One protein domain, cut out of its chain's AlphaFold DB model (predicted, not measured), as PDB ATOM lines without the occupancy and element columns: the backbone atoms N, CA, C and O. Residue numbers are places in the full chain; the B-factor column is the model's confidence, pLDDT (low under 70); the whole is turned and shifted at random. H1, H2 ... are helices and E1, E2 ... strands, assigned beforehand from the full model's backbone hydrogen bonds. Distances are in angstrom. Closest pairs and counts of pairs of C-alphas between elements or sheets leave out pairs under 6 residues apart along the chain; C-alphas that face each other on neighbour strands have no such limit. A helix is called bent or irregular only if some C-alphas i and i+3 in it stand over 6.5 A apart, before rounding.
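AT A GLANCE: This is residues 409 to 482 and 491 to 563 of the 1064 residues of the protein "Multi-sensor signal transduction histidine kinase" of Phaffia rhodozyma (UniProt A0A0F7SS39). One sheet of six strands, curled like part of a barrel, wraps round helix H2, while the longer helix H1 lies over E2 and E1 on the opposite face. The bent hairpin E1 and E2 reaches toward one end of the longest axis, and the small H3 lies toward the other. The 147 printed residues include three named helices and six named strands, in the order H1 E1 E2 E3 H2 E4 H3 E5 E6; the antiparallel sheet runs E3 E2 E1 E6 E5 E4. The class is mixed, with 71 residues, under half, in named elements; the whole is compact, with a radius of gyration of the C-alphas of 15.8 A and spans of 52 by 38 by 31 A.

IN THESE COORDINATES: H1, residues 412 to 423, begins at C-alpha 412 (111.468, 77.875, 140.337) and is 16.8 A long. E1, residues 433 to 444, 31.9 A, bends by 55 degrees at 439; E2, 451 to 462, 32.1 A, bends by 55 degrees at 459. E3 is 474 to 479, H2 495 to 504, E4 509 to 511, H3 520 to 523, E5 534 to 539. E6, 550 to 555, ends at C-alpha 555 (123.475, 61.635, 129.119).

HOW THE PARTS SIT: E1, E2 and E3 form a meander, each strand the antiparallel neighbour of the one before. Within hydrogen-bond range are N 454 and O 477 of E2 and E3, 2.8 A, N 435 and O 460 of E1 and E2, 2.9 A, N 434 and O 553 of E1 and E6, 2.8 A, N 539 and O 550 of E5 and E6, 2.8 A, and N 511 and O 534 of E4 and E5, 2.8 A. Three layers result from helices on both faces: H1 on one, H2 on the other. H1 has a height over the sheet of 9.0 A and runs slantwise, at 44 degrees to E2 on the local plane; its closest C-alphas to E2 are Met 420 and Val 462, 6.1 A. The closest C-alphas of H2 and E5 are Ala 502 and Lys 538, 6.2 A. H3 is not on the sheet and is apart from H1 and H2. Every O i to N i+4 pair is within range in H1, 5 of 6 in H2; H3 is too short for one.

THE WHOLE: The C-alphas of Glu 446 and Gly 528, the two farthest apart, are 51.8 A apart. Residues 483 to 490 are not printed, and C-alphas 482 and 491 are 20.7 A apart across this cut. The link E2 to E3 is long. Mean pLDDT of the printed part is 72.2; 60 residues are under 70, among them 440 to 454 and 512 to 526.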
ATOM      1  N   ALA A 409     119.029  83.560 140.789       86.38
ATOM      2  CA  ALA A 409     117.650  83.121 140.555       86.38
ATOM      3  C   ALA A 409     116.782  83.269 141.820       86.38
ATOM      4  O   ALA A 409     117.268  83.091 142.941       86.38
ATOM      5  N   ARG A 410     115.502  83.611 141.650       84.25
ATOM      6  CA  ARG A 410     114.544  83.852 142.745       84.25
ATOM      7  C   ARG A 410     113.246  83.061 142.612       84.25
ATOM      8  O   ARG A 410     112.516  82.964 143.592       84.25
ATOM      9  N   THR A 411     112.996  82.462 141.450       87.75
ATOM     10  CA  THR A 411     111.831  81.604 141.185       87.75
ATOM     11  C   THR A 411     112.224  80.199 140.728       87.75
ATOM     12  O   THR A 411     113.293  79.987 140.144       87.75
ATOM     13  N   ILE A 412     111.316  79.232 140.897       86.19
ATOM     14  CA  ILE A 412     111.468  77.875 140.337       86.19
ATOM     15  C   ILE A 412     111.655  77.902 138.806       86.19
ATOM     16  O   ILE A 412     112.428  77.110 138.258       86.19
ATOM     17  N   SER A 413     110.988  78.823 138.102       85.56
ATOM     18  CA  SER A 413     111.108  78.946 136.642       85.56
ATOM     19  C   SER A 413     112.509  79.399 136.214       85.56
ATOM     20  O   SER A 413     113.055  78.889 135.232       85.56
ATOM     21  N   GLU A 414     113.114  80.330 136.954       88.25
ATOM     22  CA  GLU A 414     114.496  80.758 136.723       88.25
ATOM     23  C   GLU A 414     115.494  79.657 137.074       88.25
ATOM     24  O   GLU A 414     116.421  79.443 136.299       88.25
ATOM     25  N   PHE A 415     115.291  78.913 138.170       90.06
ATOM     26  CA  PHE A 415     116.121  77.749 138.510       90.06
ATOM     27  C   PHE A 415     116.185  76.754 137.343       90.06
ATOM     28  O   PHE A 415     117.275  76.404 136.890       90.06
ATOM     29  N   CYS A 416     115.027  76.362 136.798       89.19
ATOM     30  CA  CYS A 416     114.949  75.423 135.676       89.19
ATOM     31  C   CYS A 416     115.663  75.970 134.427       89.19
ATOM     32  O   CYS A 416     116.519  75.297 133.848       89.19
ATOM     33  N   GLY A 417     115.355  77.211 134.035       88.19
ATOM     34  CA  GLY A 417     115.925  77.840 132.842       88.19
ATOM     35  C   GLY A 417     117.427  78.134 132.945       88.19
ATOM     36  O   GLY A 417     118.147  77.992 131.956       88.19
ATOM     37  N   SER A 418     117.918  78.523 134.123       90.38
ATOM     38  CA  SER A 418     119.344  78.751 134.382       90.38
ATOM     39  C   SER A 418     120.130  77.447 134.463       90.38
ATOM     40  O   SER A 418     121.225  77.388 133.909       90.38
ATOM     41  N   LEU A 419     119.577  76.396 135.080       91.81
ATOM     42  CA  LEU A 419     120.233  75.090 135.184       91.81
ATOM     43  C   LEU A 419     120.514  74.486 133.803       91.81
ATOM     44  O   LEU A 419     121.654  74.117 133.521       91.81
ATOM     45  N   MET A 420     119.513  74.453 132.916       90.50
ATOM     46  CA  MET A 420     119.702  73.964 131.541       90.50
ATOM     47  C   MET A 420     120.790  74.770 130.808       90.50
ATOM     48  O   MET A 420     121.708  74.188 130.236       90.50
ATOM     49  N   LYS A 421     120.774  76.106 130.933       88.75
ATOM     50  CA  LYS A 421     121.786  77.002 130.338       88.75
ATOM     51  C   LYS A 421     123.193  76.877 130.944       88.75
ATOM     52  O   LYS A 421     124.144  77.337 130.315       88.75
ATOM     53  N   SER A 422     123.349  76.310 132.143       89.81
ATOM     54  CA  SER A 422     124.667  76.002 132.722       89.81
ATOM     55  C   SER A 422     125.201  74.645 132.257       89.81
ATOM     56  O   SER A 422     126.396  74.532 131.994       89.81
ATOM     57  N   LEU A 423     124.339  73.628 132.119       88.56
ATOM     58  CA  LEU A 423     124.732  72.305 131.603       88.56
ATOM     59  C   LEU A 423     125.111  72.365 130.113       88.56
ATOM     60  O   LEU A 423     126.083  71.741 129.698       88.56
ATOM     61  N   GLU A 424     124.407  73.197 129.342       86.38
ATOM     62  CA  GLU A 424     124.661  73.499 127.924       86.38
ATOM     63  C   GLU A 424     126.109  73.936 127.608       86.38
ATOM     64  O   GLU A 424     126.572  73.744 126.489       86.38
ATOM     65  N   ILE A 425     126.862  74.475 128.573       85.75
ATOM     66  CA  ILE A 425     128.242  74.939 128.335       85.75
ATOM     67  C   ILE A 425     129.269  73.791 128.290       85.75
ATOM     68  O   ILE A 425     130.362  73.976 127.753       85.75
ATOM     69  N   ASN A 426     128.947  72.599 128.809       85.06
ATOM     70  CA  ASN A 426     129.858  71.448 128.818       85.06
ATOM     71  C   ASN A 426     129.270  70.240 128.072       85.06
ATOM     72  O   ASN A 426     129.046  69.165 128.626       85.06
ATOM     73  N   GLU A 427     129.081  70.426 126.770       83.19
ATOM     74  CA  GLU A 427     128.496  69.454 125.835       83.19
ATOM     75  C   GLU A 427     129.245  68.101 125.770       83.19
ATOM     76  O   GLU A 427     128.672  67.073 125.401       83.19
ATOM     77  N   ARG A 428     130.524  68.070 126.180       82.88
ATOM     78  CA  ARG A 428     131.340  66.844 126.246       82.88
ATOM     79  C   ARG A 428     130.951  65.932 127.408       82.88
ATOM     80  O   ARG A 428     130.911  64.718 127.222       82.88
ATOM     81  N   ASP A 429     130.680  66.498 128.587       83.75
ATOM     82  CA  ASP A 429     130.258  65.722 129.764       83.75
ATOM     83  C   ASP A 429     128.733  65.635 129.922       83.75
ATOM     84  O   ASP A 429     128.260  64.736 130.618       83.75
ATOM     85  N   PHE A 430     127.983  66.517 129.247       86.75
ATOM     86  CA  PHE A 430     126.518  66.540 129.202       86.75
ATOM     87  C   PHE A 430     126.000  66.621 127.747       86.75
ATOM     88  O   PHE A 430     125.502  67.669 127.332       86.75
ATOM     89  N   PRO A 431     126.073  65.531 126.949       83.12
ATOM     90  CA  PRO A 431     125.581  65.516 125.561       83.12
ATOM     91  C   PRO A 431     124.089  65.861 125.425       83.12
ATOM     92  O   PRO A 431     123.652  66.410 124.414       83.12
ATOM     93  N   TYR A 432     123.306  65.539 126.456       84.62
ATOM     94  CA  TYR A 432     121.930  65.985 126.649       84.62
ATOM     95  C   TYR A 432     121.579  66.016 128.142       84.62
ATOM     96  O   TYR A 432     122.180  65.293 128.946       84.62
ATOM     97  N   ALA A 433     120.569  66.806 128.508       87.44
ATOM     98  CA  ALA A 433     119.994  66.817 129.854       87.44
ATOM     99  C   ALA A 433     118.503  67.188 129.822       87.44
ATOM    100  O   ALA A 433     118.114  68.062 129.052       87.44
ATOM    101  N   PHE A 434     117.669  66.569 130.663       87.44
ATOM    102  CA  PHE A 434     116.225  66.846 130.754       87.44
ATOM    103  C   PHE A 434     115.803  67.002 132.209       87.44
ATOM    104  O   PHE A 434     116.127  66.152 133.038       87.44
ATOM    105  N   LEU A 435     115.049  68.057 132.513       89.56
ATOM    106  CA  LEU A 435     114.529  68.326 133.849       89.56
ATOM    107  C   LEU A 435     113.007  68.171 133.853       89.56
ATOM    108  O   LEU A 435     112.314  68.871 133.117       89.56
ATOM    109  N   TYR A 436     112.485  67.291 134.701       86.75
ATOM    110  CA  TYR A 436     111.049  67.107 134.931       86.75
ATOM    111  C   TYR A 436     110.662  67.613 136.321       86.75
ATOM    112  O   TYR A 436     111.388  67.367 137.280       86.75
ATOM    113  N   GLN A 437     109.508  68.271 136.438       87.25
ATOM    114  CA  GLN A 437     108.913  68.715 137.702       87.25
ATOM    115  C   GLN A 437     107.662  67.892 138.027       87.25
ATOM    116  O   GLN A 437     106.780  67.739 137.180       87.25
ATOM    117  N   LEU A 438     107.541  67.425 139.271       84.06
ATOM    118  CA  LEU A 438     106.320  66.819 139.806       84.06
ATOM    119  C   LEU A 438     105.294  67.906 140.158       84.06
ATOM    120  O   LEU A 438     105.491  68.638 141.126       84.06
ATOM    121  N   ARG A 439     104.183  67.995 139.411       73.00
ATOM    122  CA  ARG A 439     103.130  69.004 139.652       73.00
ATOM    123  C   ARG A 439     102.034  68.558 140.613       73.00
ATOM    124  O   ARG A 439     101.526  69.379 141.367       73.00
ATOM    125  N   SER A 440     101.639  67.289 140.574       62.91
ATOM    126  CA  SER A 440     100.550  66.769 141.407       62.91
ATOM    127  C   SER A 440     100.780  65.316 141.787       62.91
ATOM    128  O   SER A 440     101.305  64.537 140.992       62.91
ATOM    129  N   GLU A 441     100.336  64.961 142.991       59.75
ATOM    130  CA  GLU A 441     100.424  63.615 143.549       59.75
ATOM    131  C   GLU A 441      99.062  63.223 144.152       59.75
ATOM    132  O   GLU A 441      98.679  63.707 145.223       59.75
ATOM    133  N   THR A 442      98.319  62.361 143.455       51.59
ATOM    134  CA  THR A 442      97.041  61.796 143.909       51.59
ATOM    135  C   THR A 442      97.262  60.392 144.461       51.59
ATOM    136  O   THR A 442      97.466  59.430 143.728       51.59
ATOM    137  N   ALA A 443      97.217  60.263 145.788       50.09
ATOM    138  CA  ALA A 443      97.239  58.964 146.455       50.09
ATOM    139  C   ALA A 443      95.831  58.350 146.437       50.09
ATOM    140  O   ALA A 443      94.894  58.954 146.962       50.09
ATOM    141  N   SER A 444      95.685  57.157 145.856       43.28
ATOM    142  CA  SER A 444      94.418  56.417 145.818       43.28
ATOM    143  C   SER A 444      94.613  54.961 146.259       43.28
ATOM    144  O   SER A 444      95.436  54.230 145.701       43.28
ATOM    145  N   GLY A 445      93.862  54.557 147.290       38.50
ATOM    146  CA  GLY A 445      93.872  53.202 147.850       38.50
ATOM    147  C   GLY A 445      93.625  53.157 149.363       38.50
ATOM    148  O   GLY A 445      94.061  54.036 150.109       38.50
ATOM    149  N   GLU A 446      92.922  52.125 149.836       37.69
ATOM    150  CA  GLU A 446      92.710  51.889 151.268       37.69
ATOM    151  C   GLU A 446      93.889  51.126 151.890       37.69
ATOM    152  O   GLU A 446      94.023  49.923 151.700       37.69
ATOM    153  N   LYS A 447      94.698  51.833 152.692       43.69
ATOM    154  CA  LYS A 447      95.574  51.359 153.794       43.69
ATOM    155  C   LYS A 447      96.579  50.202 153.605       43.69
ATOM    156  O   LYS A 447      97.442  50.088 154.474       43.69
ATOM    157  N   THR A 448      96.545  49.396 152.546       36.12
ATOM    158  CA  THR A 448      97.561  48.359 152.256       36.12
ATOM    159  C   THR A 448      98.185  48.494 150.871       36.12
ATOM    160  O   THR A 448      99.381  48.263 150.749       36.12
ATOM    161  N   ASP A 449      97.430  48.962 149.873       37.91
ATOM    162  CA  ASP A 449      97.947  49.320 148.546       37.91
ATOM    163  C   ASP A 449      97.681  50.802 148.268       37.91
ATOM    164  O   ASP A 449      96.622  51.185 147.772       37.91
ATOM    165  N   ILE A 450      98.639  51.662 148.622       44.94
ATOM    166  CA  ILE A 450      98.587  53.092 148.294       44.94
ATOM    167  C   ILE A 450      99.206  53.271 146.910       44.94
ATOM    168  O   ILE A 450     100.418  53.444 146.791       44.94
ATOM    169  N   SER A 451      98.380  53.248 145.862       47.34
ATOM    170  CA  SER A 451      98.855  53.621 144.531       47.34
ATOM    171  C   SER A 451      99.020  55.140 144.462       47.34
ATOM    172  O   SER A 451      98.066  55.893 144.692       47.34
ATOM    173  N   VAL A 452     100.243  55.601 144.193       55.69
ATOM    174  CA  VAL A 452     100.541  57.032 144.063       55.69
ATOM    175  C   VAL A 452     100.567  57.391 142.584       55.69
ATOM    176  O   VAL A 452     101.407  56.904 141.829       55.69
ATOM    177  N   GLU A 453      99.628  58.237 142.168       60.88
ATOM    178  CA  GLU A 453      99.571  58.779 140.814       60.88
ATOM    179  C   GLU A 453     100.294  60.126 140.768       60.88
ATOM    180  O   GLU A 453      99.891  61.099 141.409       60.88
ATOM    181  N   ALA A 454     101.391  60.171 140.018       67.25
ATOM    182  CA  ALA A 454     102.307  61.297 139.924       67.25
ATOM    183  C   ALA A 454     102.284  61.887 138.506       67.25
ATOM    184  O   ALA A 454     102.538  61.178 137.530       67.25
ATOM    185  N   ASN A 455     102.001  63.187 138.390       76.69
ATOM    186  CA  ASN A 455     102.025  63.913 137.116       76.69
ATOM    187  C   ASN A 455     103.314  64.736 136.997       76.69
ATOM    188  O   ASN A 455     103.527  65.694 137.750       76.69
ATOM    189  N   LEU A 456     104.165  64.350 136.048       80.00
ATOM    190  CA  LEU A 456     105.451  64.974 135.757       80.00
ATOM    191  C   LEU A 456     105.341  65.829 134.496       80.00
ATOM    192  O   LEU A 456     104.947  65.319 133.450       80.00
ATOM    193  N   THR A 457     105.748  67.096 134.560       83.81
ATOM    194  CA  THR A 457     105.855  67.978 133.383       83.81
ATOM    195  C   THR A 457     107.307  68.304 133.072       83.81
ATOM    196  O   THR A 457     108.067  68.617 133.990       83.81
ATOM    197  N   LEU A 458     107.680  68.286 131.793       84.00
ATOM    198  CA  LEU A 458     108.999  68.717 131.331       84.00
ATOM    199  C   LEU A 458     109.194  70.215 131.636       84.00
ATOM    200  O   LEU A 458     108.420  71.054 131.180       84.00
ATOM    201  N   ALA A 459     110.217  70.537 132.425       84.00
ATOM    202  CA  ALA A 459     110.576  71.892 132.851       84.00
ATOM    203  C   ALA A 459     111.751  72.484 132.044       84.00
ATOM    204  O   ALA A 459     111.963  73.695 132.062       84.00
ATOM    205  N   GLY A 460     112.506  71.649 131.324       84.56
ATOM    206  CA  GLY A 460     113.549  72.091 130.399       84.56
ATOM    207  C   GLY A 460     114.312  70.936 129.750       84.56
ATOM    208  O   GLY A 460     114.318  69.816 130.269       84.56
ATOM    209  N   SER A 461     114.966  71.216 128.622       86.44
ATOM    210  CA  SER A 461     115.852  70.281 127.926       86.44
ATOM    211  C   SER A 461     117.122  70.962 127.404       86.44
ATOM    212  O   SER A 461     117.143  72.161 127.128       86.44
ATOM    213  N   VAL A 462     118.179  70.163 127.261       84.06
ATOM    214  CA  VAL A 462     119.457  70.466 126.607       84.06
ATOM    215  C   VAL A 462     119.733  69.337 125.615       84.06
ATOM    216  O   VAL A 462     119.483  68.165 125.910       84.06
ATOM    217  N   GLY A 463     120.236  69.676 124.431       74.88
ATOM    218  CA  GLY A 463     120.446  68.723 123.339       74.88
ATOM    219  C   GLY A 463     119.160  68.443 122.557       74.88
ATOM    220  O   GLY A 463     119.043  68.893 121.424       74.88
ATOM    221  N   ILE A 464     118.194  67.727 123.146       75.38
ATOM    222  CA  ILE A 464     116.927  67.394 122.463       75.38
ATOM    223  C   ILE A 464     115.949  68.589 122.488       75.38
ATOM    224  O   ILE A 464     115.678  69.116 123.573       75.38
ATOM    225  N   PRO A 465     115.358  68.988 121.339       71.50
ATOM    226  CA  PRO A 465     114.269  69.965 121.292       71.50
ATOM    227  C   PRO A 465     113.060  69.553 122.149       71.50
ATOM    228  O   PRO A 465     112.670  68.386 122.158       71.50
ATOM    229  N   LEU A 466     112.417  70.522 122.810       69.50
ATOM    230  CA  LEU A 466     111.269  70.319 123.720       69.50
ATOM    231  C   LEU A 466     110.061  69.586 123.095       69.50
ATOM    232  O   LEU A 466     109.212  69.070 123.821       69.50
ATOM    233  N   ASP A 467     109.997  69.541 121.763       66.56
ATOM    234  CA  ASP A 467     108.884  68.994 120.979       66.56
ATOM    235  C   ASP A 467     109.227  67.650 120.310       66.56
ATOM    236  O   ASP A 467     108.439  67.108 119.534       66.56
ATOM    237  N   HIS A 468     110.409  67.094 120.592       69.38
ATOM    238  CA  HIS A 468     110.852  65.837 120.002       69.38
ATOM    239  C   HIS A 468     110.090  64.630 120.596       69.38
ATOM    240  O   HIS A 468     110.001  64.535 121.821       69.38
ATOM    241  N   PRO A 469     109.632  63.638 119.797       64.88
ATOM    242  CA  PRO A 469     108.791  62.525 120.279       64.88
ATOM    243  C   PRO A 469     109.376  61.638 121.392       64.88
ATOM    244  O   PRO A 469     108.654  60.845 121.989       64.88
ATOM    245  N   VAL A 470     110.679  61.745 121.671       67.44
ATOM    246  CA  VAL A 470     111.351  61.050 122.785       67.44
ATOM    247  C   VAL A 470     111.061  61.706 124.144       67.44
ATOM    248  O   VAL A 470     111.159  61.029 125.166       67.44
ATOM    249  N   LEU A 471     110.723  63.001 124.175       70.06
ATOM    250  CA  LEU A 471     110.458  63.762 125.396       70.06
ATOM    251  C   LEU A 471     108.945  63.939 125.613       70.06
ATOM    252  O   LEU A 471     108.342  64.855 125.045       70.06
ATOM    253  N   PRO A 472     108.294  63.106 126.443       68.75
ATOM    254  CA  PRO A 472     106.895  63.313 126.797       68.75
ATOM    255  C   PRO A 472     106.732  64.594 127.633       68.75
ATOM    256  O   PRO A 472     107.033  64.610 128.826       68.75
ATOM    257  N   ARG A 473     106.207  65.668 127.017       68.25
ATOM    258  CA  ARG A 473     105.926  66.971 127.671       68.25
ATOM    259  C   ARG A 473     105.208  66.829 129.027       68.25
ATOM    260  O   ARG A 473     105.485  67.605 129.944       68.25
ATOM    261  N   SER A 474     104.327  65.834 129.166       67.38
ATOM    262  CA  SER A 474     103.796  65.366 130.451       67.38
ATOM    263  C   SER A 474     103.734  63.837 130.513       67.38
ATOM    264  O   SER A 474     103.357  63.193 129.535       67.38
ATOM    265  N   THR A 475     104.076  63.253 131.665       68.25
ATOM    266  CA  THR A 475     104.045  61.800 131.918       68.25
ATOM    267  C   THR A 475     103.289  61.500 133.209       68.25
ATOM    268  O   THR A 475     103.530  62.142 134.232       68.25
ATOM    269  N   PHE A 476     102.416  60.491 133.174       62.94
ATOM    270  CA  PHE A 476     101.736  59.964 134.355       62.94
ATOM    271  C   PHE A 476     102.414  58.676 134.825       62.94
ATOM    272  O   PHE A 476     102.514  57.702 134.078       62.94
ATOM    273  N   ILE A 477     102.854  58.669 136.079       66.38
ATOM    274  CA  ILE A 477     103.413  57.500 136.761       66.38
ATOM    275  C   ILE A 477     102.400  57.014 137.798       66.38
ATOM    276  O   ILE A 477     101.741  57.829 138.439       66.38
ATOM    277  N   LYS A 478     102.265  55.693 137.956       58.28
ATOM    278  CA  LYS A 478     101.373  55.075 138.944       58.28
ATOM    279  C   LYS A 478     102.117  53.964 139.673       58.28
ATOM    280  O   LYS A 478     102.244  52.862 139.148       58.28
ATOM    281  N   THR A 479     102.597  54.254 140.878       54.34
ATOM    282  CA  THR A 479     103.367  53.295 141.681       54.34
ATOM    283  C   THR A 479     102.440  52.315 142.403       54.34
ATOM    284  O   THR A 479     102.090  52.478 143.568       54.34
ATOM    285  N   SER A 480     102.028  51.266 141.694       42.75
ATOM    286  CA  SER A 480     101.488  50.035 142.286       42.75
ATOM    287  C   SER A 480     102.493  48.901 142.100       42.75
ATOM    288  O   SER A 480     103.072  48.773 141.025       42.75
ATOM    289  N   LEU A 481     102.670  48.048 143.112       41.75
ATOM    290  CA  LEU A 481     103.703  46.996 143.172       41.75
ATOM    291  C   LEU A 481     103.483  45.796 142.218       41.75
ATOM    292  O   LEU A 481     104.124  44.750 142.353       41.75
ATOM    293  N   ASP A 482     102.588  45.949 141.244       36.09
ATOM    294  CA  ASP A 482     102.056  44.887 140.401       36.09
ATOM    295  C   ASP A 482     102.902  44.700 139.126       36.09
ATOM    296  O   ASP A 482     102.760  45.405 138.123       36.09
ATOM    297  N   THR A 491     107.916  55.074 124.118       49.97
ATOM    298  CA  THR A 491     109.279  55.601 124.268       49.97
ATOM    299  C   THR A 491     110.315  54.500 124.011       49.97
ATOM    300  O   THR A 491     110.168  53.409 124.558       49.97
ATOM    301  N   PRO A 492     111.414  54.754 123.272       48.12
ATOM    302  CA  PRO A 492     112.376  53.716 122.857       48.12
ATOM    303  C   PRO A 492     113.256  53.138 123.989       48.12
ATOM    304  O   PRO A 492     114.189  52.384 123.730       48.12
ATOM    305  N   TRP A 493     112.984  53.496 125.245       57.91
ATOM    306  CA  TRP A 493     113.757  53.139 126.433       57.91
ATOM    307  C   TRP A 493     112.848  53.083 127.670       57.91
ATOM    308  O   TRP A 493     111.766  53.670 127.673       57.91
ATOM    309  N   LYS A 494     113.295  52.383 128.726       65.88
ATOM    310  CA  LYS A 494     112.571  52.110 129.991       65.88
ATOM    311  C   LYS A 494     112.430  53.344 130.910       65.88
ATOM    312  O   LYS A 494     112.684  53.286 132.110       65.88
ATOM    313  N   PHE A 495     112.039  54.478 130.336       68.38
ATOM    314  CA  PHE A 495     111.968  55.786 130.993       68.38
ATOM    315  C   PHE A 495     111.064  55.789 132.238       68.38
ATOM    316  O   PHE A 495     111.434  56.341 133.272       68.38
ATOM    317  N   LYS A 496     109.908  55.116 132.165       68.25
ATOM    318  CA  LYS A 496     108.942  55.037 133.267       68.25
ATOM    319  C   LYS A 496     109.478  54.248 134.469       68.25
ATOM    320  O   LYS A 496     109.537  54.795 135.566       68.25
ATOM    321  N   GLU A 497     109.958  53.020 134.240       69.25
ATOM    322  CA  GLU A 497     110.598  52.173 135.267       69.25
ATOM    323  C   GLU A 497     111.766  52.896 135.957       69.25
ATOM    324  O   GLU A 497     111.961  52.785 137.167       69.25
ATOM    325  N   ALA A 498     112.543  53.666 135.186       70.00
ATOM    326  CA  ALA A 498     113.688  54.408 135.689       70.00
ATOM    327  C   ALA A 498     113.297  55.547 136.648       70.00
ATOM    328  O   ALA A 498     113.966  55.741 137.663       70.00
ATOM    329  N   ILE A 499     112.214  56.281 136.363       74.50
ATOM    330  CA  ILE A 499     111.716  57.324 137.272       74.50
ATOM    331  C   ILE A 499     110.975  56.709 138.467       74.50
ATOM    332  O   ILE A 499     111.125  57.209 139.576       74.50
ATOM    333  N   GLU A 500     110.253  55.599 138.295       72.62
ATOM    334  CA  GLU A 500     109.661  54.844 139.413       72.62
ATOM    335  C   GLU A 500     110.745  54.386 140.408       72.62
ATOM    336  O   GLU A 500     110.611  54.593 141.614       72.62
ATOM    337  N   ALA A 501     111.874  53.869 139.914       73.25
ATOM    338  CA  ALA A 501     113.028  53.549 140.752       73.25
ATOM    339  C   ALA A 501     113.661  54.806 141.388       73.25
ATOM    340  O   ALA A 501     113.958  54.806 142.584       73.25
ATOM    341  N   ALA A 502     113.823  55.897 140.628       76.06
ATOM    342  CA  ALA A 502     114.403  57.150 141.125       76.06
ATOM    343  C   ALA A 502     113.478  57.922 142.086       76.06
ATOM    344  O   ALA A 502     113.936  58.811 142.791       76.06
ATOM    345  N   PHE A 503     112.184  57.599 142.152       75.50
ATOM    346  CA  PHE A 503     111.265  58.141 143.156       75.50
ATOM    347  C   PHE A 503     111.569  57.554 144.546       75.50
ATOM    348  O   PHE A 503     111.575  58.275 145.552       75.50
ATOM    349  N   HIS A 504     111.868  56.251 144.582       73.12
ATOM    350  CA  HIS A 504     112.147  55.472 145.792       73.12
ATOM    351  C   HIS A 504     113.631  55.438 146.207       73.12
ATOM    352  O   HIS A 504     113.921  55.069 147.343       73.12
ATOM    353  N   SER A 505     114.555  55.829 145.324       77.06
ATOM    354  CA  SER A 505     115.991  55.977 145.603       77.06
ATOM    355  C   SER A 505     116.389  57.448 145.700       77.06
ATOM    356  O   SER A 505     115.988  58.249 144.862       77.06
ATOM    357  N   ASP A 506     117.240  57.793 146.668       74.81
ATOM    358  CA  ASP A 506     117.921  59.096 146.696       74.81
ATOM    359  C   ASP A 506     119.314  59.052 146.034       74.81
ATOM    360  O   ASP A 506     119.885  60.105 145.753       74.81
ATOM    361  N   GLU A 507     119.846  57.861 145.724       80.56
ATOM    362  CA  GLU A 507     121.076  57.693 144.935       80.56
ATOM    363  C   GLU A 507     120.811  57.843 143.418       80.56
ATOM    364  O   GLU A 507     119.774  57.363 142.938       80.56
ATOM    365  N   PRO A 508     121.744  58.431 142.634       84.31
ATOM    366  CA  PRO A 508     121.635  58.525 141.176       84.31
ATOM    367  C   PRO A 508     121.608  57.152 140.479       84.31
ATOM    368  O   PRO A 508     122.542  56.355 140.587       84.31
ATOM    369  N   ILE A 509     120.561  56.891 139.691       84.19
ATOM    370  CA  ILE A 509     120.348  55.609 139.007       84.19
ATOM    371  C   ILE A 509     120.967  55.633 137.610       84.19
ATOM    372  O   ILE A 509     120.581  56.431 136.758       84.19
ATOM    373  N   SER A 510     121.900  54.712 137.361       81.94
ATOM    374  CA  SER A 510     122.514  54.498 136.047       81.94
ATOM    375  C   SER A 510     121.606  53.679 135.131       81.94
ATOM    376  O   SER A 510     121.165  52.591 135.501       81.94
ATOM    377  N   LEU A 511     121.420  54.152 133.901       77.81
ATOM    378  CA  LEU A 511     120.702  53.464 132.832       77.81
ATOM    379  C   LEU A 511     121.694  52.986 131.759       77.81
ATOM    380  O   LEU A 511     122.309  53.829 131.096       77.81
ATOM    381  N   PRO A 512     121.893  51.665 131.595       68.56
ATOM    382  CA  PRO A 512     122.622  51.100 130.464       68.56
ATOM    383  C   PRO A 512     121.755  51.064 129.195       68.56
ATOM    384  O   PRO A 512     120.531  51.161 129.268       68.56
ATOM    385  N   ASP A 513     122.412  50.891 128.047       64.56
ATOM    386  CA  ASP A 513     121.821  50.618 126.727       64.56
ATOM    387  C   ASP A 513     120.696  51.590 126.311       64.56
ATOM    388  O   ASP A 513     119.654  51.223 125.763       64.56
ATOM    389  N   VAL A 514     120.938  52.878 126.575       65.38
ATOM    390  CA  VAL A 514     120.035  53.996 126.280       65.38
ATOM    391  C   VAL A 514     120.079  54.344 124.792       65.38
ATOM    392  O   VAL A 514     120.755  55.275 124.364       65.38
ATOM    393  N   HIS A 515     119.314  53.604 123.994       60.41
ATOM    394  CA  HIS A 515     119.083  53.905 122.581       60.41
ATOM    395  C   HIS A 515     117.964  54.938 122.402       60.41
ATOM    396  O   HIS A 515     116.855  54.643 121.952       60.41
ATOM    397  N   VAL A 516     118.263  56.191 122.748       58.78
ATOM    398  CA  VAL A 516     117.460  57.314 122.258       58.78
ATOM    399  C   VAL A 516     117.655  57.416 120.745       58.78
ATOM    400  O   VAL A 516     118.782  57.406 120.258       58.78
ATOM    401  N   ASN A 517     116.567  57.570 119.986       54.16
ATOM    402  CA  ASN A 517     116.660  57.889 118.562       54.16
ATOM    403  C   ASN A 517     117.031  59.379 118.420       54.16
ATOM    404  O   ASN A 517     116.162  60.247 118.336       54.16
ATOM    405  N   ILE A 518     118.328  59.664 118.559       55.44
ATOM    406  CA  ILE A 518     118.909  61.004 118.705       55.44
ATOM    407  C   ILE A 518     118.854  61.764 117.358       55.44
ATOM    408  O   ILE A 518     119.451  61.281 116.389       55.44
ATOM    409  N   PRO A 519     118.203  62.948 117.267       57.00
ATOM    410  CA  PRO A 519     118.256  63.789 116.069       57.00
ATOM    411  C   PRO A 519     119.690  64.264 115.783       57.00
ATOM    412  O   PRO A 519     120.485  64.468 116.702       57.00
ATOM    413  N   GLU A 520     120.029  64.437 114.499       54.53
ATOM    414  CA  GLU A 520     121.421  64.608 114.037       54.53
ATOM    415  C   GLU A 520     122.162  65.768 114.719       54.53
ATOM    416  O   GLU A 520     123.348  65.648 115.015       54.53
ATOM    417  N   GLU A 521     121.437  66.838 115.049       53.72
ATOM    418  CA  GLU A 521     121.886  68.044 115.761       53.72
ATOM    419  C   GLU A 521     122.703  67.742 117.033       53.72
ATOM    420  O   GLU A 521     123.645  68.462 117.358       53.72
ATOM    421  N   ILE A 522     122.390  66.651 117.738       56.16
ATOM    422  CA  ILE A 522     123.013  66.291 119.022       56.16
ATOM    423  C   ILE A 522     124.305  65.498 118.842       56.16
ATOM    424  O   ILE A 522     125.195  65.591 119.688       56.16
ATOM    425  N   ARG A 523     124.456  64.763 117.730       54.06
ATOM    426  CA  ARG A 523     125.703  64.032 117.432       54.06
ATOM    427  C   ARG A 523     126.897  64.992 117.447       54.06
ATOM    428  O   ARG A 523     127.960  64.646 117.950       54.06
ATOM    429  N   TYR A 524     126.679  66.224 116.989       54.88
ATOM    430  CA  TYR A 524     127.674  67.296 116.941       54.88
ATOM    431  C   TYR A 524     127.951  68.006 118.279       54.88
ATOM    432  O   TYR A 524     128.919  68.758 118.343       54.88
ATOM    433  N   ARG A 525     127.153  67.786 119.340       63.31
ATOM    434  CA  ARG A 525     127.398  68.381 120.674       63.31
ATOM    435  C   ARG A 525     128.496  67.633 121.443       63.31
ATOM    436  O   ARG A 525     129.293  68.236 122.153       63.31
ATOM    437  N   SER A 526     128.567  66.311 121.282       67.50
ATOM    438  CA  SER A 526     129.619  65.475 121.879       67.50
ATOM    439  C   SER A 526     130.649  65.044 120.820       67.50
ATOM    440  O   SER A 526     130.911  65.761 119.860       67.50
ATOM    441  N   TYR A 527     131.259  63.869 120.975       74.00
ATOM    442  CA  TYR A 527     132.340  63.365 120.114       74.00
ATOM    443  C   TYR A 527     131.902  62.840 118.726       74.00
ATOM    444  O   TYR A 527     132.676  62.150 118.065       74.00
ATOM    445  N   GLY A 528     130.680  63.142 118.269       68.19
ATOM    446  CA  GLY A 528     130.073  62.567 117.057       68.19
ATOM    447  C   GLY A 528     129.243  61.298 117.303       68.19
ATOM    448  O   GLY A 528     128.447  60.911 116.448       68.19
ATOM    449  N   ASP A 529     129.415  60.655 118.461       74.19
ATOM    450  CA  ASP A 529     128.864  59.329 118.770       74.19
ATOM    451  C   ASP A 529     127.504  59.363 119.489       74.19
ATOM    452  O   ASP A 529     127.137  60.330 120.153       74.19
ATOM    453  N   GLU A 530     126.777  58.245 119.426       71.69
ATOM    454  CA  GLU A 530     125.528  58.025 120.165       71.69
ATOM    455  C   GLU A 530     125.788  57.720 121.657       71.69
ATOM    456  O   GLU A 530     126.528  56.792 122.002       71.69
ATOM    457  N   THR A 531     125.155  58.480 122.557       75.06
ATOM    458  CA  THR A 531     125.263  58.312 124.018       75.06
ATOM    459  C   THR A 531     124.468  57.105 124.521       75.06
ATOM    460  O   THR A 531     123.264  57.191 124.732       75.06
ATOM    461  N   LYS A 532     125.172  55.997 124.785       75.00
ATOM    462  CA  LYS A 532     124.594  54.697 125.194       75.00
ATOM    463  C   LYS A 532     124.241  54.563 126.680       75.00
ATOM    464  O   LYS A 532     123.716  53.529 127.082       75.00
ATOM    465  N   GLN A 533     124.583  55.541 127.519       80.88
ATOM    466  CA  GLN A 533     124.346  55.490 128.965       80.88
ATOM    467  C   GLN A 533     123.839  56.836 129.481       80.88
ATOM    468  O   GLN A 533     124.300  57.891 129.040       80.88
ATOM    469  N   ALA A 534     122.924  56.786 130.445       84.62
ATOM    470  CA  ALA A 534     122.380  57.958 131.124       84.62
ATOM    471  C   ALA A 534     122.354  57.752 132.644       84.62
ATOM    472  O   ALA A 534     122.481  56.629 133.132       84.62
ATOM    473  N   VAL A 535     122.146  58.831 133.396       87.31
ATOM    474  CA  VAL A 535     121.845  58.787 134.833       87.31
ATOM    475  C   VAL A 535     120.594  59.611 135.115       87.31
ATOM    476  O   VAL A 535     120.462  60.724 134.606       87.31
ATOM    477  N   ILE A 536     119.686  59.080 135.937       87.50
ATOM    478  CA  ILE A 536     118.567  59.830 136.521       87.50
ATOM    479  C   ILE A 536     118.885  60.128 137.985       87.50
ATOM    480  O   ILE A 536     119.227  59.226 138.746       87.50
ATOM    481  N   MET A 537     118.738  61.389 138.385       88.94
ATOM    482  CA  MET A 537     118.872  61.831 139.771       88.94
ATOM    483  C   MET A 537     117.614  62.570 140.241       88.94
ATOM    484  O   MET A 537     117.049  63.400 139.525       88.94
ATOM    485  N   LYS A 538     117.193  62.272 141.471       88.06
ATOM    486  CA  LYS A 538     116.122  62.965 142.191       88.06
ATOM    487  C   LYS A 538     116.693  64.200 142.889       88.06
ATOM    488  O   LYS A 538     117.688  64.111 143.607       88.06
ATOM    489  N   ILE A 539     116.057  65.346 142.675       88.25
ATOM    490  CA  ILE A 539     116.380  66.632 143.298       88.25
ATOM    491  C   ILE A 539     115.145  67.041 144.106       88.25
ATOM    492  O   ILE A 539     114.124  67.451 143.552       88.25
ATOM    493  N   ALA A 540     115.223  66.872 145.422       82.06
ATOM    494  CA  ALA A 540     114.152  67.172 146.364       82.06
ATOM    495  C   ALA A 540     114.746  67.659 147.691       82.06
ATOM    496  O   ALA A 540     115.827  67.216 148.079       82.06
ATOM    497  N   ASN A 541     114.024  68.532 148.394       70.81
ATOM    498  CA  ASN A 541     114.281  68.820 149.803       70.81
ATOM    499  C   ASN A 541     113.409  67.897 150.676       70.81
ATOM    500  O   ASN A 541     112.251  67.652 150.341       70.81
ATOM    501  N   ASN A 542     113.940  67.415 151.801       59.72
ATOM    502  CA  ASN A 542     113.265  66.438 152.668       59.72
ATOM    503  C   ASN A 542     112.093  67.021 153.482       59.72
ATOM    504  O   ASN A 542     111.313  66.261 154.050       59.72
ATOM    505  N   GLU A 543     111.968  68.349 153.557       53.72
ATOM    506  CA  GLU A 543     111.007  69.027 154.443       53.72
ATOM    507  C   GLU A 543     109.717  69.502 153.744       53.72
ATOM    508  O   GLU A 543     108.715  69.753 154.415       53.72
ATOM    509  N   GLU A 544     109.692  69.611 152.408       50.53
ATOM    510  CA  GLU A 544     108.561  70.204 151.672       50.53
ATOM    511  C   GLU A 544     107.642  69.167 151.000       50.53
ATOM    512  O   GLU A 544     108.079  68.219 150.346       50.53
ATOM    513  N   ARG A 545     106.322  69.376 151.106       50.22
ATOM    514  CA  ARG A 545     105.303  68.533 150.453       50.22
ATOM    515  C   ARG A 545     105.130  68.888 148.968       50.22
ATOM    516  O   ARG A 545     105.108  70.061 148.618       50.22
ATOM    517  N   ARG A 546     104.878  67.859 148.144       54.22
ATOM    518  CA  ARG A 546     104.094  67.863 146.881       54.22
ATOM    519  C   ARG A 546     104.132  69.154 146.037       54.22
ATOM    520  O   ARG A 546     103.324  70.051 146.242       54.22
ATOM    521  N   GLY A 547     104.990  69.176 145.010       53.72
ATOM    522  CA  GLY A 547     105.028  70.227 143.969       53.72
ATOM    523  C   GLY A 547     106.437  70.717 143.596       53.72
ATOM    524  O   GLY A 547     106.642  71.308 142.534       53.72
ATOM    525  N   LYS A 548     107.418  70.450 144.470       71.75
ATOM    526  CA  LYS A 548     108.811  70.931 144.386       71.75
ATOM    527  C   LYS A 548     109.848  69.798 144.228       71.75
ATOM    528  O   LYS A 548     111.017  69.981 144.548       71.75
ATOM    529  N   ILE A 549     109.427  68.618 143.758       82.94
ATOM    530  CA  ILE A 549     110.326  67.490 143.440       82.94
ATOM    531  C   ILE A 549     110.669  67.539 141.953       82.94
ATOM    532  O   ILE A 549     109.768  67.649 141.116       82.94
ATOM    533  N   PHE A 550     111.955  67.407 141.633       87.69
ATOM    534  CA  PHE A 550     112.460  67.398 140.267       87.69
ATOM    535  C   PHE A 550     113.259  66.127 139.976       87.69
ATOM    536  O   PHE A 550     113.923  65.574 140.853       87.69
ATOM    537  N   PHE A 551     113.225  65.689 138.722       87.94
ATOM    538  CA  PHE A 551     114.034  64.587 138.212       87.94
ATOM    539  C   PHE A 551     114.898  65.108 137.071       87.94
ATOM    540  O   PHE A 551     114.376  65.580 136.059       87.94
ATOM    541  N   LEU A 552     116.217  65.051 137.254       89.75
ATOM    542  CA  LEU A 552     117.197  65.442 136.250       89.75
ATOM    543  C   LEU A 552     117.782  64.181 135.611       89.75
ATOM    544  O   LEU A 552     118.357  63.330 136.286       89.75
ATOM    545  N   VAL A 553     117.622  64.077 134.298       87.62
ATOM    546  CA  VAL A 553     118.175  63.018 133.455       87.62
ATOM    547  C   VAL A 553     119.366  63.598 132.705       87.62
ATOM    548  O   VAL A 553     119.209  64.625 132.051       87.62
ATOM    549  N   ILE A 554     120.535  62.964 132.773       88.62
ATOM    550  CA  ILE A 554     121.741  63.377 132.034       88.62
ATOM    551  C   ILE A 554     122.273  62.233 131.171       88.62
ATOM    552  O   ILE A 554     122.348  61.092 131.627       88.62
ATOM    553  N   GLY A 555     122.659  62.536 129.933       86.06
ATOM    554  CA  GLY A 555     123.475  61.635 129.119       86.06
ATOM    555  C   GLY A 555     124.927  61.648 129.603       86.06
ATOM    556  O   GLY A 555     125.413  62.688 130.041       86.06
ATOM    557  N   LEU A 556     125.622  60.512 129.533       86.38
ATOM    558  CA  LEU A 556     127.032  60.414 129.931       86.38
ATOM    559  C   LEU A 556     128.000  60.629 128.757       86.38
ATOM    560  O   LEU A 556     127.679  60.369 127.595       86.38
ATOM    561  N   ASN A 557     129.219  61.068 129.083       86.19
ATOM    562  CA  ASN A 557     130.336  61.211 128.148       86.19
ATOM    563  C   ASN A 557     130.681  59.856 127.494       86.19
ATOM    564  O   ASN A 557     131.061  58.909 128.182       86.19
ATOM    565  N   THR A 558     130.594  59.760 126.162       82.12
ATOM    566  CA  THR A 558     130.819  58.509 125.410       82.12
ATOM    567  C   THR A 558     132.257  57.996 125.456       82.12
ATOM    568  O   THR A 558     132.488  56.821 125.174       82.12
ATOM    569  N   ARG A 559     133.231  58.852 125.793       84.19
ATOM    570  CA  ARG A 559     134.671  58.544 125.776       84.19
ATOM    571  C   ARG A 559     135.271  58.400 127.179       84.19
ATOM    572  O   ARG A 559     136.493  58.394 127.320       84.19
ATOM    573  N   ARG A 560     134.434  58.249 128.215       82.62
ATOM    574  CA  ARG A 560     134.839  58.009 129.611       82.62
ATOM    575  C   ARG A 560     134.011  56.864 130.229       82.62
ATOM    576  O   ARG A 560     132.805  56.822 130.006       82.62
ATOM    577  N   PRO A 561     134.596  55.944 131.024       82.31
ATOM    578  CA  PRO A 561     133.807  54.938 131.734       82.31
ATOM    579  C   PRO A 561     133.115  55.554 132.962       82.31
ATOM    580  O   PRO A 561     133.629  56.502 133.556       82.31
ATOM    581  N   LEU A 562     131.987  54.986 133.404       83.44
ATOM    582  CA  LEU A 562     131.312  55.388 134.648       83.44
ATOM    583  C   LEU A 562     132.048  54.839 135.891       83.44
ATOM    584  O   LEU A 562     131.556  53.974 136.622       83.44
ATOM    585  N   ASP A 563     133.268  55.336 136.090       84.94
ATOM    586  CA  ASP A 563     134.133  55.048 137.232       84.94
ATOM    587  C   ASP A 563     133.589  55.651 138.548       84.94
ATOM    588  O   ASP A 563     132.661  56.468 138.559       84.94
TER     589      ASP A 563